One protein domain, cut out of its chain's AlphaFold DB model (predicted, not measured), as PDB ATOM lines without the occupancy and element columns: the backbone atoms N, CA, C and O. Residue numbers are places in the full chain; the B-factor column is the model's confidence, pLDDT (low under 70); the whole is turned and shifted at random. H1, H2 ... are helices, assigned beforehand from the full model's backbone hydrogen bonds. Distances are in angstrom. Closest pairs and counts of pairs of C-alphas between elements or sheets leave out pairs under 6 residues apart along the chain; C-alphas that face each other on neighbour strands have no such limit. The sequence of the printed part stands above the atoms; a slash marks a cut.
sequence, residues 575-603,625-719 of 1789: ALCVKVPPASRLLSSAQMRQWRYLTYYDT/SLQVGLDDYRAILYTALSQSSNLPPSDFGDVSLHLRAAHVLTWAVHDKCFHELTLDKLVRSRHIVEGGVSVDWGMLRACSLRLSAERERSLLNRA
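AT A GLANCE: This is residues 575 to 603 and 625 to 719 of the 1789 residues of the protein "Sister chromatid cohesion protein" of Trypanosoma brucei brucei (strain 927/4 GUTat10.1) (UniProt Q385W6). What does the model look like? It is a rounded cluster of five helices with H2 nearest the middle: H5 crosses one side of H2, and H3 packs near its last residues, 638 to 641. H4 folds back beside H3 and packs on H1 too. What is printed? There are 124 residues with named helices H1 to H5 in that order and no named strand, class all helix. How large is it? It is compact, with a radius of gyration of the C-alphas of 14.2 A and spans of 43 by 35 by 27 A.

HOW THE PARTS SIT: What does the first helix touch? H1, residues 589 to 599, only just touches H2, residues 625 to 641, with 3 pairs of C-alphas within 8 A, about perpendicular at 78 degrees; the closest, Trp 595 and Ala 635, are 6.3 A apart. H1 also touches H4, residues 676 to 684, opposite ways at a steep tilt of 48 degrees, the closest C-alphas being Thr 599 and Thr 678 at 5.9 A. Which helices form hairpins? H2 and H3, residues 653 to 668, do, at a shallow tilt of 18 degrees, touching through residues 638 to 641 and 656 to 660 alone, with closest C-alphas Leu 641 and Arg 660 at 5.9 A. H3 and H4 do at 25 degrees, with closest C-alphas Ala 661 and Val 683 at 5.1 A. Where is the last helix? H5, residues 697 to 709, touches H2 at residues 630 to 637 alone, at a steep tilt of 45 degrees, opposite ways; the closest C-alphas, Tyr 633 and Cys 703, are 5.4 A apart. How do the backbones run? Every O i to N i+4 pair is within hydrogen-bond range in H1, H2, H3 and H5, and 4 of 5 in H4.

IN THESE COORDINATES: Where does H1 begin? C-alpha 589 is at (164.094, 138.103, 149.130). Which helices are long, and where does H5 end? H2 measures 24.8 A from first to last C-alpha, H3 22.8 A and H5 17.9 A; C-alpha 709 is at (186.489, 153.927, 152.480).

THE WHOLE: Is the printed part cut? Residues 604 to 624 are not printed, and C-alphas 603 and 625 are 22.9 A apart. Which links are long, and where is confidence low? H2 to H3 and H4 to H5 are long links; 33 printed residues are under pLDDT 70, among them 643 to 655 and 686 to 695.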
ATOM      1  N   ALA A 575     191.683 145.598 145.565       78.85
ATOM      2  CA  ALA A 575     190.580 145.067 146.368       78.85
ATOM      3  C   ALA A 575     189.396 146.051 146.483       78.85
ATOM      4  O   ALA A 575     188.249 145.640 146.324       78.85
ATOM      5  N   LEU A 576     189.657 147.353 146.663       80.02
ATOM      6  CA  LEU A 576     188.629 148.410 146.626       80.02
ATOM      7  C   LEU A 576     187.883 148.448 145.274       80.02
ATOM      8  O   LEU A 576     186.651 148.548 145.216       80.02
ATOM      9  N   CYS A 577     188.625 148.297 144.174       80.04
ATOM     10  CA  CYS A 577     188.092 148.307 142.810       80.04
ATOM     11  C   CYS A 577     187.289 147.049 142.411       80.04
ATOM     12  O   CYS A 577     186.707 147.034 141.323       80.04
ATOM     13  N   VAL A 578     187.209 146.009 143.253       79.77
ATOM     14  CA  VAL A 578     186.368 144.827 142.982       79.77
ATOM     15  C   VAL A 578     184.897 145.243 142.906       79.77
ATOM     16  O   VAL A 578     184.351 145.825 143.843       79.77
ATOM     17  N   LYS A 579     184.229 144.927 141.787       73.43
ATOM     18  CA  LYS A 579     182.785 145.150 141.626       73.43
ATOM     19  C   LYS A 579     181.999 144.115 142.434       73.43
ATOM     20  O   LYS A 579     181.811 142.987 141.983       73.43
ATOM     21  N   VAL A 580     181.522 144.524 143.605       73.18
ATOM     22  CA  VAL A 580     180.571 143.753 144.418       73.18
ATOM     23  C   VAL A 580     179.218 143.665 143.678       73.18
ATOM     24  O   VAL A 580     178.761 144.688 143.160       73.18
ATOM     25  N   PRO A 581     178.570 142.485 143.587       74.07
ATOM     26  CA  PRO A 581     177.211 142.361 143.052       74.07
ATOM     27  C   PRO A 581     176.179 143.125 143.905       74.07
ATOM     28  O   PRO A 581     176.370 143.229 145.114       74.07
ATOM     29  N   PRO A 582     175.056 143.601 143.330       73.09
ATOM     30  CA  PRO A 582     173.939 144.104 144.133       73.09
ATOM     31  C   PRO A 582     173.397 142.991 145.043       73.09
ATOM     32  O   PRO A 582     173.347 141.824 144.633       73.09
ATOM     33  N   ALA A 583     172.963 143.338 146.255       72.54
ATOM     34  CA  ALA A 583     172.593 142.372 147.291       72.54
ATOM     35  C   ALA A 583     171.439 141.460 146.856       72.54
ATOM     36  O   ALA A 583     171.406 140.291 147.228       72.54
ATOM     37  N   SER A 584     170.561 141.937 145.967       72.02
ATOM     38  CA  SER A 584     169.482 141.162 145.333       72.02
ATOM     39  C   SER A 584     169.932 139.948 144.499       72.02
ATOM     40  O   SER A 584     169.083 139.155 144.093       72.02
ATOM     41  N   ARG A 585     171.238 139.783 144.231       75.68
ATOM     42  CA  ARG A 585     171.821 138.582 143.596       75.68
ATOM     43  C   ARG A 585     172.462 137.595 144.575       75.68
ATOM     44  O   ARG A 585     172.801 136.494 144.155       75.68
ATOM     45  N   LEU A 586     172.684 138.000 145.824       76.26
ATOM     46  CA  LEU A 586     173.403 137.222 146.840       76.26
ATOM     47  C   LEU A 586     172.482 136.822 147.996       76.26
ATOM     48  O   LEU A 586     172.560 135.702 148.485       76.26
ATOM     49  N   LEU A 587     171.603 137.732 148.411       78.18
ATOM     50  CA  LEU A 587     170.688 137.565 149.530       78.18
ATOM     51  C   LEU A 587     169.294 137.191 149.031       78.18
ATOM     52  O   LEU A 587     168.811 137.712 148.022       78.18
ATOM     53  N   SER A 588     168.617 136.315 149.768       79.80
ATOM     54  CA  SER A 588     167.243 135.938 149.444       79.80
ATOM     55  C   SER A 588     166.282 137.119 149.632       79.80
ATOM     56  O   SER A 588     166.511 138.039 150.424       79.80
ATOM     57  N   SER A 589     165.139 137.087 148.942       76.76
ATOM     58  CA  SER A 589     164.094 138.103 149.130       76.76
ATOM     59  C   SER A 589     163.512 138.098 150.552       76.76
ATOM     60  O   SER A 589     162.997 139.123 150.997       76.76
ATOM     61  N   ALA A 590     163.636 136.989 151.291       75.95
ATOM     62  CA  ALA A 590     163.325 136.918 152.716       75.95
ATOM     63  C   ALA A 590     164.392 137.626 153.571       75.95
ATOM     64  O   ALA A 590     164.038 138.436 154.425       75.95
ATOM     65  N   GLN A 591     165.681 137.413 153.292       80.39
ATOM     66  CA  GLN A 591     166.789 138.076 153.993       80.39
ATOM     67  C   GLN A 591     166.778 139.593 153.780       80.39
ATOM     68  O   GLN A 591     166.882 140.341 154.747       80.39
ATOM     69  N   MET A 592     166.538 140.070 152.553       79.55
ATOM     70  CA  MET A 592     166.395 141.511 152.290       79.55
ATOM     71  C   MET A 592     165.150 142.121 152.954       79.55
ATOM     72  O   MET A 592     165.178 143.290 153.337       79.55
ATOM     73  N   ARG A 593     164.063 141.354 153.139       78.51
ATOM     74  CA  ARG A 593     162.915 141.791 153.957       78.51
ATOM     75  C   ARG A 593     163.267 141.841 155.442       78.51
ATOM     76  O   ARG A 593     162.896 142.810 156.093       78.51
ATOM     77  N   GLN A 594     163.999 140.856 155.966       78.75
ATOM     78  CA  GLN A 594     164.440 140.852 157.363       78.75
ATOM     79  C   GLN A 594     165.408 142.008 157.648       78.75
ATOM     80  O   GLN A 594     165.207 142.721 158.624       78.75
ATOM     81  N   TRP A 595     166.393 142.255 156.778       82.80
ATOM     82  CA  TRP A 595     167.284 143.416 156.883       82.80
ATOM     83  C   TRP A 595     166.493 144.726 156.928       82.80
ATOM     84  O   TRP A 595     166.700 145.532 157.829       82.80
ATOM     85  N   ARG A 596     165.528 144.911 156.013       81.36
ATOM     86  CA  ARG A 596     164.658 146.098 155.992       81.36
ATOM     87  C   ARG A 596     163.772 146.213 157.234       81.36
ATOM     88  O   ARG A 596     163.610 147.317 157.729       81.36
ATOM     89  N   TYR A 597     163.245 145.111 157.766       78.04
ATOM     90  CA  TYR A 597     162.471 145.102 159.015       78.04
ATOM     91  C   TYR A 597     163.327 145.431 160.253       78.04
ATOM     92  O   TYR A 597     162.846 146.057 161.196       78.04
ATOM     93  N   LEU A 598     164.598 145.018 160.254       75.32
ATOM     94  CA  LEU A 598     165.543 145.328 161.327       75.32
ATOM     95  C   LEU A 598     166.052 146.774 161.272       75.32
ATOM     96  O   LEU A 598     166.376 147.305 162.328       75.32
ATOM     97  N   THR A 599     166.116 147.403 160.089       76.72
ATOM     98  CA  THR A 599     166.642 148.772 159.896       76.72
ATOM     99  C   THR A 599     165.562 149.858 159.831       76.72
ATOM    100  O   THR A 599     165.654 150.854 160.549       76.72
ATOM    101  N   TYR A 600     164.518 149.677 159.019       68.79
ATOM    102  CA  TYR A 600     163.444 150.656 158.828       68.79
ATOM    103  C   TYR A 600     162.356 150.447 159.884       68.79
ATOM    104  O   TYR A 600     161.500 149.572 159.762       68.79
ATOM    105  N   TYR A 601     162.398 151.266 160.940       54.55
ATOM    106  CA  TYR A 601     161.434 151.200 162.037       54.55
ATOM    107  C   TYR A 601     159.999 151.454 161.544       54.55
ATOM    108  O   TYR A 601     159.752 152.322 160.702       54.55
ATOM    109  N   ASP A 602     159.043 150.693 162.077       47.73
ATOM    110  CA  ASP A 602     157.699 150.580 161.514       47.73
ATOM    111  C   ASP A 602     156.825 151.825 161.767       47.73
ATOM    112  O   ASP A 602     156.109 151.953 162.764       47.73
ATOM    113  N   THR A 603     156.875 152.764 160.822       47.14
ATOM    114  CA  THR A 603     156.073 153.998 160.823       47.14
ATOM    115  C   THR A 603     154.583 153.772 160.529       47.14
ATOM    116  O   THR A 603     153.806 154.730 160.566       47.14
ATOM    117  N   SER A 625     171.502 156.958 145.133       56.17
ATOM    118  CA  SER A 625     172.060 155.730 144.548       56.17
ATOM    119  C   SER A 625     173.270 155.208 145.335       56.17
ATOM    120  O   SER A 625     173.396 153.998 145.549       56.17
ATOM    121  N   LEU A 626     174.111 156.116 145.840       59.60
ATOM    122  CA  LEU A 626     175.273 155.821 146.681       59.60
ATOM    123  C   LEU A 626     174.836 155.213 148.019       59.60
ATOM    124  O   LEU A 626     175.351 154.174 148.438       59.60
ATOM    125  N   GLN A 627     173.814 155.806 148.641       64.58
ATOM    126  CA  GLN A 627     173.284 155.360 149.929       64.58
ATOM    127  C   GLN A 627     172.601 153.979 149.839       64.58
ATOM    128  O   GLN A 627     172.766 153.148 150.731       64.58
ATOM    129  N   VAL A 628     171.933 153.674 148.717       58.90
ATOM    130  CA  VAL A 628     171.399 152.325 148.433       58.90
ATOM    131  C   VAL A 628     172.526 151.299 148.260       58.90
ATOM    132  O   VAL A 628     172.418 150.188 148.778       58.90
ATOM    133  N   GLY A 629     173.623 151.660 147.586       72.09
ATOM    134  CA  GLY A 629     174.796 150.790 147.453       72.09
ATOM    135  C   GLY A 629     175.465 150.469 148.796       72.09
ATOM    136  O   GLY A 629     175.876 149.331 149.023       72.09
ATOM    137  N   LEU A 630     175.527 151.447 149.705       78.20
ATOM    138  CA  LEU A 630     176.041 151.271 151.066       78.20
ATOM    139  C   LEU A 630     175.174 150.320 151.904       78.20
ATOM    140  O   LEU A 630     175.711 149.397 152.520       78.20
ATOM    141  N   ASP A 631     173.851 150.493 151.896       81.14
ATOM    142  CA  ASP A 631     172.929 149.609 152.621       81.14
ATOM    143  C   ASP A 631     172.929 148.170 152.072       81.14
ATOM    144  O   ASP A 631     172.854 147.223 152.859       81.14
ATOM    145  N   ASP A 632     173.106 147.979 150.760       82.83
ATOM    146  CA  ASP A 632     173.315 146.657 150.150       82.83
ATOM    147  C   ASP A 632     174.593 145.977 150.699       82.83
ATOM    148  O   ASP A 632     174.576 144.785 151.019       82.83
ATOM    149  N   TYR A 633     175.698 146.713 150.877       86.15
ATOM    150  CA  TYR A 633     176.933 146.160 151.458       86.15
ATOM    151  C   TYR A 633     176.797 145.851 152.954       86.15
ATOM    152  O   TYR A 633     177.332 144.835 153.412       86.15
ATOM    153  N   ARG A 634     176.065 146.682 153.711       87.29
ATOM    154  CA  ARG A 634     175.733 146.425 155.127       87.29
ATOM    155  C   ARG A 634     174.902 145.155 155.267       87.29
ATOM    156  O   ARG A 634     175.249 144.308 156.087       87.29
ATOM    157  N   ALA A 635     173.882 144.985 154.423       84.67
ATOM    158  CA  ALA A 635     173.045 143.791 154.393       84.67
ATOM    159  C   ALA A 635     173.881 142.522 154.166       84.67
ATOM    160  O   ALA A 635     173.785 141.588 154.959       84.67
ATOM    161  N   ILE A 636     174.755 142.515 153.147       85.82
ATOM    162  CA  ILE A 636     175.631 141.370 152.833       85.82
ATOM    163  C   ILE A 636     176.533 141.028 154.028       85.82
ATOM    164  O   ILE A 636     176.568 139.870 154.455       85.82
ATOM    165  N   LEU A 637     177.227 142.024 154.596       85.70
ATOM    166  CA  LEU A 637     178.154 141.798 155.709       85.70
ATOM    167  C   LEU A 637     177.419 141.310 156.968       85.70
ATOM    168  O   LEU A 637     177.857 140.354 157.606       85.70
ATOM    169  N   TYR A 638     176.275 141.922 157.291       86.01
ATOM    170  CA  TYR A 638     175.450 141.555 158.440       86.01
ATOM    171  C   TYR A 638     174.910 140.128 158.320       86.01
ATOM    172  O   TYR A 638     175.014 139.357 159.274       86.01
ATOM    173  N   THR A 639     174.371 139.742 157.157       81.96
ATOM    174  CA  THR A 639     173.834 138.386 156.965       81.96
ATOM    175  C   THR A 639     174.912 137.311 157.058       81.96
ATOM    176  O   THR A 639     174.685 136.307 157.728       81.96
ATOM    177  N   ALA A 640     176.095 137.534 156.475       79.48
ATOM    178  CA  ALA A 640     177.188 136.564 156.522       79.48
ATOM    179  C   ALA A 640     177.724 136.374 157.954       79.48
ATOM    180  O   ALA A 640     177.812 135.244 158.435       79.48
ATOM    181  N   LEU A 641     177.985 137.472 158.677       77.81
ATOM    182  CA  LEU A 641     178.445 137.438 160.076       77.81
ATOM    183  C   LEU A 641     177.394 136.896 161.066       77.81
ATOM    184  O   LEU A 641     177.726 136.627 162.215       77.81
ATOM    185  N   SER A 642     176.136 136.743 160.640       74.53
ATOM    186  CA  SER A 642     175.040 136.185 161.450       74.53
ATOM    187  C   SER A 642     174.721 134.717 161.140       74.53
ATOM    188  O   SER A 642     173.780 134.176 161.712       74.53
ATOM    189  N   GLN A 643     175.429 134.085 160.199       63.11
ATOM    190  CA  GLN A 643     175.223 132.673 159.843       63.11
ATOM    191  C   GLN A 643     176.342 131.758 160.360       63.11
ATOM    192  O   GLN A 643     176.130 130.552 160.481       63.11
ATOM    193  N   SER A 644     177.485 132.320 160.762       54.49
ATOM    194  CA  SER A 644     178.567 131.605 161.458       54.49
ATOM    195  C   SER A 644     178.165 131.022 162.820       54.49
ATOM    196  O   SER A 644     178.862 130.150 163.320       54.49
ATOM    197  N   SER A 645     177.037 131.449 163.399       48.09
ATOM    198  CA  SER A 645     176.451 130.866 164.614       48.09
ATOM    199  C   SER A 645     175.637 129.589 164.384       48.09
ATOM    200  O   SER A 645     175.235 128.952 165.351       48.09
ATOM    201  N   ASN A 646     175.344 129.232 163.128       40.01
ATOM    202  CA  ASN A 646     174.347 128.206 162.790       40.01
ATOM    203  C   ASN A 646     174.964 126.934 162.174       40.01
ATOM    204  O   ASN A 646     174.237 126.076 161.674       40.01
ATOM    205  N   LEU A 647     176.293 126.817 162.185       37.43
ATOM    206  CA  LEU A 647     177.033 125.617 161.793       37.43
ATOM    207  C   LEU A 647     177.496 124.883 163.060       37.43
ATOM    208  O   LEU A 647     178.084 125.535 163.918       37.43
ATOM    209  N   PRO A 648     177.275 123.562 163.199       37.75
ATOM    210  CA  PRO A 648     177.885 122.792 164.278       37.75
ATOM    211  C   PRO A 648     179.406 122.642 164.042       37.75
ATOM    212  O   PRO A 648     179.820 122.490 162.888       37.75
ATOM    213  N   PRO A 649     180.241 122.631 165.098       42.55
ATOM    214  CA  PRO A 649     179.871 122.683 166.514       42.55
ATOM    215  C   PRO A 649     179.428 124.084 166.967       42.55
ATOM    216  O   PRO A 649     179.814 125.093 166.387       42.55
ATOM    217  N   SER A 650     178.637 124.132 168.041       46.29
ATOM    218  CA  SER A 650     178.033 125.319 168.689       46.29
ATOM    219  C   SER A 650     179.005 126.432 169.120       46.29
ATOM    220  O   SER A 650     178.597 127.507 169.556       46.29
ATOM    221  N   ASP A 651     180.296 126.179 168.996       49.28
ATOM    222  CA  ASP A 651     181.322 126.572 169.958       49.28
ATOM    223  C   ASP A 651     181.923 127.966 169.682       49.28
ATOM    224  O   ASP A 651     182.824 128.434 170.375       49.28
ATOM    225  N   PHE A 652     181.428 128.639 168.639       50.95
ATOM    226  CA  PHE A 652     181.948 129.913 168.128       50.95
ATOM    227  C   PHE A 652     180.846 130.956 167.861       50.95
ATOM    228  O   PHE A 652     181.139 132.057 167.382       50.95
ATOM    229  N   GLY A 653     179.579 130.635 168.160       57.92
ATOM    230  CA  GLY A 653     178.426 131.462 167.798       57.92
ATOM    231  C   GLY A 653     178.490 132.872 168.374       57.92
ATOM    232  O   GLY A 653     178.487 133.850 167.616       57.92
ATOM    233  N   ASP A 654     178.642 132.993 169.690       61.58
ATOM    234  CA  ASP A 654     178.654 134.296 170.357       61.58
ATOM    235  C   ASP A 654     179.941 135.092 170.050       61.58
ATOM    236  O   ASP A 654     179.902 136.311 169.877       61.58
ATOM    237  N   VAL A 655     181.070 134.428 169.765       65.06
ATOM    238  CA  VAL A 655     182.287 135.095 169.248       65.06
ATOM    239  C   VAL A 655     182.021 135.808 167.906       65.06
ATOM    240  O   VAL A 655     182.598 136.873 167.644       65.06
ATOM    241  N   SER A 656     181.120 135.287 167.064       70.95
ATOM    242  CA  SER A 656     180.653 135.995 165.861       70.95
ATOM    243  C   SER A 656     179.603 137.076 166.159       70.95
ATOM    244  O   SER A 656     179.647 138.140 165.534       70.95
ATOM    245  N   LEU A 657     178.763 136.892 167.188       76.84
ATOM    246  CA  LEU A 657     177.836 137.914 167.703       76.84
ATOM    247  C   LEU A 657     178.582 139.203 168.091       76.84
ATOM    248  O   LEU A 657     178.231 140.277 167.602       76.84
ATOM    249  N   HIS A 658     179.661 139.105 168.880       82.03
ATOM    250  CA  HIS A 658     180.476 140.270 169.260       82.03
ATOM    251  C   HIS A 658     181.194 140.913 168.057       82.03
ATOM    252  O   HIS A 658     181.341 142.133 168.012       82.03
ATOM    253  N   LEU A 659     181.611 140.132 167.045       82.99
ATOM    254  CA  LEU A 659     182.214 140.696 165.823       82.99
ATOM    255  C   LEU A 659     181.189 141.513 165.025       82.99
ATOM    256  O   LEU A 659     181.473 142.623 164.574       82.99
ATOM    257  N   ARG A 660     179.975 140.975 164.880       86.20
ATOM    258  CA  ARG A 660     178.844 141.656 164.248       86.20
ATOM    259  C   ARG A 660     178.449 142.917 165.019       86.20
ATOM    260  O   ARG A 660     178.201 143.944 164.392       86.20
ATOM    261  N   ALA A 661     178.442 142.858 166.353       86.48
ATOM    262  CA  ALA A 661     178.196 144.010 167.215       86.48
ATOM    263  C   ALA A 661     179.209 145.134 166.954       86.48
ATOM    264  O   ALA A 661     178.805 146.274 166.732       86.48
ATOM    265  N   ALA A 662     180.505 144.808 166.865       88.51
ATOM    266  CA  ALA A 662     181.547 145.782 166.544       88.51
ATOM    267  C   ALA A 662     181.307 146.458 165.184       88.51
ATOM    268  O   ALA A 662     181.369 147.683 165.100       88.51
ATOM    269  N   HIS A 663     180.954 145.710 164.128       88.72
ATOM    270  CA  HIS A 663     180.594 146.316 162.834       88.72
ATOM    271  C   HIS A 663     179.378 147.243 162.932       88.72
ATOM    272  O   HIS A 663     179.466 148.380 162.473       88.72
ATOM    273  N   VAL A 664     178.283 146.798 163.560       87.83
ATOM    274  CA  VAL A 664     177.042 147.584 163.698       87.83
ATOM    275  C   VAL A 664     177.279 148.875 164.487       87.83
ATOM    276  O   VAL A 664     176.880 149.945 164.030       87.83
ATOM    277  N   LEU A 665     177.984 148.814 165.621       87.49
ATOM    278  CA  LEU A 665     178.326 150.009 166.397       87.49
ATOM    279  C   LEU A 665     179.276 150.937 165.624       87.49
ATOM    280  O   LEU A 665     179.072 152.148 165.615       87.49
ATOM    281  N   THR A 666     180.250 150.401 164.878       85.67
ATOM    282  CA  THR A 666     181.120 151.248 164.035       85.67
ATOM    283  C   THR A 666     180.368 151.871 162.844       85.67
ATOM    284  O   THR A 666     180.832 152.858 162.280       85.67
ATOM    285  N   TRP A 667     179.204 151.347 162.442       86.10
ATOM    286  CA  TRP A 667     178.303 152.045 161.513       86.10
ATOM    287  C   TRP A 667     177.516 153.156 162.227       86.10
ATOM    288  O   TRP A 667     177.392 154.248 161.679       86.10
ATOM    289  N   ALA A 668     177.059 152.912 163.460       84.31
ATOM    290  CA  ALA A 668     176.271 153.852 164.263       84.31
ATOM    291  C   ALA A 668     176.991 155.179 164.578       84.31
ATOM    292  O   ALA A 668     176.358 156.231 164.566       84.31
ATOM    293  N   VAL A 669     178.311 155.153 164.815       78.93
ATOM    294  CA  VAL A 669     179.113 156.378 165.057       78.93
ATOM    295  C   VAL A 669     179.152 157.306 163.832       78.93
ATOM    296  O   VAL A 669     179.387 158.506 163.969       78.93
ATOM    297  N   HIS A 670     178.945 156.772 162.626       72.29
ATOM    298  CA  HIS A 670     179.081 157.522 161.375       72.29
ATOM    299  C   HIS A 670     177.723 157.861 160.739       72.29
ATOM    300  O   HIS A 670     177.483 159.017 160.391       72.29
ATOM    301  N   ASP A 671     176.803 156.897 160.650       71.08
ATOM    302  CA  ASP A 671     175.451 157.114 160.130       71.08
ATOM    303  C   ASP A 671     174.477 157.461 161.264       71.08
ATOM    304  O   ASP A 671     173.967 156.585 161.965       71.08
ATOM    305  N   LYS A 672     174.085 158.738 161.346       64.90
ATOM    306  CA  LYS A 672     173.011 159.237 162.236       64.90
ATOM    307  C   LYS A 672     171.611 158.659 161.933       64.90
ATOM    308  O   LYS A 672     170.628 159.071 162.543       64.90
ATOM    309  N   CYS A 673     171.510 157.733 160.981       62.33
ATOM    310  CA  CYS A 673     170.280 157.083 160.533       62.33
ATOM    311  C   CYS A 673     169.807 155.954 161.469       62.33
ATOM    312  O   CYS A 673     168.645 155.555 161.405       62.33
ATOM    313  N   PHE A 674     170.685 155.418 162.327       71.92
ATOM    314  CA  PHE A 674     170.350 154.300 163.213       71.92
ATOM    315  C   PHE A 674     169.765 154.779 164.551       71.92
ATOM    316  O   PHE A 674     170.459 155.356 165.383       71.92
ATOM    317  N   HIS A 675     168.482 154.490 164.784       73.14
ATOM    318  CA  HIS A 675     167.838 154.675 166.090       73.14
ATOM    319  C   HIS A 675     168.355 153.637 167.106       73.14
ATOM    320  O   HIS A 675     168.665 152.509 166.737       73.14
ATOM    321  N   GLU A 676     168.359 153.949 168.402       79.01
ATOM    322  CA  GLU A 676     168.828 153.023 169.453       79.01
ATOM    323  C   GLU A 676     168.043 151.696 169.468       79.01
ATOM    324  O   GLU A 676     168.630 150.619 169.469       79.01
ATOM    325  N   LEU A 677     166.713 151.749 169.317       76.45
ATOM    326  CA  LEU A 677     165.865 150.553 169.166       76.45
ATOM    327  C   LEU A 677     166.134 149.751 167.876       76.45
ATOM    328  O   LEU A 677     165.672 148.617 167.751       76.45
ATOM    329  N   THR A 678     166.830 150.340 166.902       81.68
ATOM    330  CA  THR A 678     167.315 149.680 165.682       81.68
ATOM    331  C   THR A 678     168.667 149.010 165.956       81.68
ATOM    332  O   THR A 678     168.869 147.862 165.564       81.68
ATOM    333  N   LEU A 679     169.565 149.685 166.687       84.44
ATOM    334  CA  LEU A 679     170.869 149.154 167.103       84.44
ATOM    335  C   LEU A 679     170.722 147.930 168.013       84.44
ATOM    336  O   LEU A 679     171.283 146.883 167.698       84.44
ATOM    337  N   ASP A 680     169.906 148.018 169.066       83.91
ATOM    338  CA  ASP A 680     169.671 146.914 170.004       83.91
ATOM    339  C   ASP A 680     169.164 145.651 169.283       83.91
ATOM    340  O   ASP A 680     169.710 144.558 169.452       83.91
ATOM    341  N   LYS A 681     168.196 145.811 168.366       82.69
ATOM    342  CA  LYS A 681     167.687 144.725 167.508       82.69
ATOM    343  C   LYS A 681     168.765 144.143 166.592       82.69
ATOM    344  O   LYS A 681     168.866 142.920 166.477       82.69
ATOM    345  N   LEU A 682     169.556 144.991 165.930       83.93
ATOM    346  CA  LEU A 682     170.621 144.547 165.028       83.93
ATOM    347  C   LEU A 682     171.718 143.788 165.783       83.93
ATOM    348  O   LEU A 682     172.170 142.746 165.306       83.93
ATOM    349  N   VAL A 683     172.123 144.249 166.966       83.41
ATOM    350  CA  VAL A 683     173.146 143.568 167.769       83.41
ATOM    351  C   VAL A 683     172.615 142.255 168.351       83.41
ATOM    352  O   VAL A 683     173.312 141.241 168.275       83.41
ATOM    353  N   ARG A 684     171.374 142.224 168.859       80.20
ATOM    354  CA  ARG A 684     170.827 141.073 169.604       80.20
ATOM    355  C   ARG A 684     170.143 139.984 168.780       80.20
ATOM    356  O   ARG A 684     169.932 138.898 169.316       80.20
ATOM    357  N   SER A 685     169.777 140.202 167.511       75.62
ATOM    358  CA  SER A 685     169.019 139.171 166.775       75.62
ATOM    359  C   SER A 685     169.863 137.904 166.521       75.62
ATOM    360  O   SER A 685     170.814 137.924 165.737       75.62
ATOM    361  N   ARG A 686     169.559 136.790 167.207       67.56
ATOM    362  CA  ARG A 686     170.294 135.508 167.065       67.56
ATOM    363  C   ARG A 686     169.769 134.603 165.938       67.56
ATOM    364  O   ARG A 686     170.372 133.576 165.652       67.56
ATOM    365  N   HIS A 687     168.679 134.979 165.265       61.01
ATOM    366  CA  HIS A 687     168.106 134.209 164.156       61.01
ATOM    367  C   HIS A 687     167.917 135.058 162.892       61.01
ATOM    368  O   HIS A 687     167.137 136.011 162.872       61.01
ATOM    369  N   ILE A 688     168.588 134.652 161.812       60.79
ATOM    370  CA  ILE A 688     168.281 135.068 160.439       60.79
ATOM    371  C   ILE A 688     167.531 133.938 159.730       60.79
ATOM    372  O   ILE A 688     167.841 132.765 159.931       60.79
ATOM    373  N   VAL A 689     166.537 134.305 158.915       57.27
ATOM    374  CA  VAL A 689     165.705 133.372 158.145       57.27
ATOM    375  C   VAL A 689     166.559 132.506 157.208       57.27
ATOM    376  O   VAL A 689     167.544 132.968 156.623       57.27
ATOM    377  N   GLU A 690     166.152 131.241 157.090       51.31
ATOM    378  CA  GLU A 690     166.875 130.140 156.450       51.31
ATOM    379  C   GLU A 690     167.421 130.449 155.042       51.31
ATOM    380  O   GLU A 690     166.836 131.198 154.253       51.31
ATOM    381  N   GLY A 691     168.552 129.811 154.722       49.47
ATOM    382  CA  GLY A 691     169.267 129.939 153.451       49.47
ATOM    383  C   GLY A 691     170.700 130.425 153.656       49.47
ATOM    384  O   GLY A 691     170.946 131.628 153.732       49.47
ATOM    385  N   GLY A 692     171.652 129.495 153.753       52.58
ATOM    386  CA  GLY A 692     173.070 129.830 153.901       52.58
ATOM    387  C   GLY A 692     173.613 130.548 152.665       52.58
ATOM    388  O   GLY A 692     173.548 129.999 151.566       52.58
ATOM    389  N   VAL A 693     174.169 131.750 152.833       59.08
ATOM    390  CA  VAL A 693     174.844 132.474 151.747       59.08
ATOM    391  C   VAL A 693     176.349 132.279 151.899       59.08
ATOM    392  O   VAL A 693     177.003 132.957 152.687       59.08
ATOM    393  N   SER A 694     176.914 131.343 151.133       63.53
ATOM    394  CA  SER A 694     178.357 131.072 151.109       63.53
ATOM    395  C   SER A 694     179.117 132.174 150.351       63.53
ATOM    396  O   SER A 694     179.590 131.968 149.231       63.53
ATOM    397  N   VAL A 695     179.187 133.370 150.942       67.17
ATOM    398  CA  VAL A 695     179.962 134.502 150.417       67.17
ATOM    399  C   VAL A 695     181.452 134.230 150.623       67.17
ATOM    400  O   VAL A 695     181.888 133.944 151.734       67.17
ATOM    401  N   ASP A 696     182.247 134.354 149.560       75.65
ATOM    402  CA  ASP A 696     183.708 134.306 149.653       75.65
ATOM    403  C   ASP A 696     184.247 135.430 150.563       75.65
ATOM    404  O   ASP A 696     183.829 136.589 150.467       75.65
ATOM    405  N   TRP A 697     185.236 135.109 151.401       75.01
ATOM    406  CA  TRP A 697     185.951 136.075 152.237       75.01
ATOM    407  C   TRP A 697     186.577 137.214 151.421       75.01
ATOM    408  O   TRP A 697     186.630 138.347 151.904       75.01
ATOM    409  N   GLY A 698     186.984 136.965 150.171       78.20
ATOM    410  CA  GLY A 698     187.417 138.011 149.241       78.20
ATOM    411  C   GLY A 698     186.322 139.043 148.940       78.20
ATOM    412  O   GLY A 698     186.599 140.244 148.885       78.20
ATOM    413  N   MET A 699     185.064 138.608 148.827       81.26
ATOM    414  CA  MET A 699     183.909 139.491 148.630       81.26
ATOM    415  C   MET A 699     183.483 140.191 149.928       81.26
ATOM    416  O   MET A 699     183.213 141.391 149.892       81.26
ATOM    417  N   LEU A 700     183.510 139.509 151.081       82.51
ATOM    418  CA  LEU A 700     183.274 140.155 152.384       82.51
ATOM    419  C   LEU A 700     184.321 141.242 152.677       82.51
ATOM    420  O   LEU A 700     183.968 142.332 153.134       82.51
ATOM    421  N   ARG A 701     185.594 141.000 152.330       85.09
ATOM    422  CA  ARG A 701     186.660 142.012 152.379       85.09
ATOM    423  C   ARG A 701     186.374 143.185 151.438       85.09
ATOM    424  O   ARG A 701     186.593 144.322 151.836       85.09
ATOM    425  N   ALA A 702     185.858 142.954 150.230       84.97
ATOM    426  CA  ALA A 702     185.486 144.036 149.312       84.97
ATOM    427  C   ALA A 702     184.318 144.895 149.847       84.97
ATOM    428  O   ALA A 702     184.390 146.123 149.779       84.97
ATOM    429  N   CYS A 703     183.285 144.280 150.438       86.97
ATOM    430  CA  CYS A 703     182.202 144.999 151.123       86.97
ATOM    431  C   CYS A 703     182.733 145.824 152.305       86.97
ATOM    432  O   CYS A 703     182.441 147.014 152.407       86.97
ATOM    433  N   SER A 704     183.551 145.213 153.169       88.29
ATOM    434  CA  SER A 704     184.143 145.872 154.339       88.29
ATOM    435  C   SER A 704     185.062 147.036 153.945       88.29
ATOM    436  O   SER A 704     184.908 148.130 154.482       88.29
ATOM    437  N   LEU A 705     185.939 146.855 152.950       88.49
ATOM    438  CA  LEU A 705     186.806 147.912 152.418       88.49
ATOM    439  C   LEU A 705     186.015 149.111 151.878       88.49
ATOM    440  O   LEU A 705     186.413 150.246 152.130       88.49
ATOM    441  N   ARG A 706     184.897 148.881 151.173       86.39
ATOM    442  CA  ARG A 706     184.004 149.951 150.691       86.39
ATOM    443  C   ARG A 706     183.318 150.675 151.854       86.39
ATOM    444  O   ARG A 706     183.411 151.892 151.949       86.39
ATOM    445  N   LEU A 707     182.724 149.925 152.786       86.41
ATOM    446  CA  LEU A 707     182.078 150.464 153.994       86.41
ATOM    447  C   LEU A 707     183.029 151.230 154.925       86.41
ATOM    448  O   LEU A 707     182.561 152.024 155.744       86.41
ATOM    449  N   SER A 708     184.336 150.983 154.840       87.17
ATOM    450  CA  SER A 708     185.354 151.801 155.497       87.17
ATOM    451  C   SER A 708     185.759 153.013 154.655       87.17
ATOM    452  O   SER A 708     185.819 154.109 155.196       87.17
ATOM    453  N   ALA A 709     185.997 152.853 153.348       86.08
ATOM    454  CA  ALA A 709     186.489 153.927 152.480       86.08
ATOM    455  C   ALA A 709     185.551 155.143 152.385       86.08
ATOM    456  O   ALA A 709     186.049 156.265 152.327       86.08
ATOM    457  N   GLU A 710     184.229 154.949 152.436       83.25
ATOM    458  CA  GLU A 710     183.267 156.067 152.426       83.25
ATOM    459  C   GLU A 710     183.227 156.857 153.753       83.25
ATOM    460  O   GLU A 710     182.686 157.957 153.802       83.25
ATOM    461  N   ARG A 711     183.834 156.357 154.842       80.04
ATOM    462  CA  ARG A 711     183.929 157.100 156.112       80.04
ATOM    463  C   ARG A 711     185.022 158.157 155.993       80.04
ATOM    464  O   ARG A 711     186.185 157.799 155.834       80.04
ATOM    465  N   GLU A 712     184.685 159.432 156.162       72.72
ATOM    466  CA  GLU A 712     185.622 160.569 156.040       72.72
ATOM    467  C   GLU A 712     186.934 160.384 156.825       72.72
ATOM    468  O   GLU A 712     188.017 160.722 156.348       72.72
ATOM    469  N   ARG A 713     186.830 159.802 158.027       73.74
ATOM    470  CA  ARG A 713     187.940 159.584 158.969       73.74
ATOM    471  C   ARG A 713     188.788 158.345 158.663       73.74
ATOM    472  O   ARG A 713     189.895 158.231 159.184       73.74
ATOM    473  N   SER A 714     188.292 157.415 157.842       85.17
ATOM    474  CA  SER A 714     189.017 156.181 157.524       85.17
ATOM    475  C   SER A 714     190.278 156.474 156.728       85.17
ATOM    476  O   SER A 714     190.245 157.200 155.737       85.17
ATOM    477  N   LEU A 715     191.375 155.795 157.061       84.22
ATOM    478  CA  LEU A 715     192.627 155.865 156.295       84.22
ATOM    479  C   LEU A 715     192.491 155.239 154.887       84.22
ATOM    480  O   LEU A 715     193.399 155.333 154.056       84.22
ATOM    481  N   LEU A 716     191.342 154.618 154.594       85.02
ATOM    482  CA  LEU A 716     190.947 154.149 153.268       85.02
ATOM    483  C   LEU A 716     190.277 155.239 152.412       85.02
ATOM    484  O   LEU A 716     190.299 155.111 151.182       85.02
ATOM    485  N   ASN A 717     189.752 156.310 153.014       87.47
ATOM    486  CA  ASN A 717     189.139 157.436 152.312       87.47
ATOM    487  C   ASN A 717     190.182 158.235 151.508       87.47
ATOM    488  O   ASN A 717     191.356 158.330 151.879       87.47
ATOM    489  N   ARG A 718     189.759 158.834 150.390       83.19
ATOM    490  CA  ARG A 718     190.618 159.687 149.560       83.19
ATOM    491  C   ARG A 718     191.127 160.917 150.320       83.19
ATOM    492  O   ARG A 718     192.315 161.219 150.225       83.19
ATOM    493  N   ALA A 719     190.266 161.599 151.076       84.02
ATOM    494  CA  ALA A 719     190.631 162.802 151.822       84.02
ATOM    495  C   ALA A 719     191.714 162.494 152.868       84.02
ATOM    496  O   ALA A 719     192.759 163.144 152.889       84.02
TER     497      ALA A 719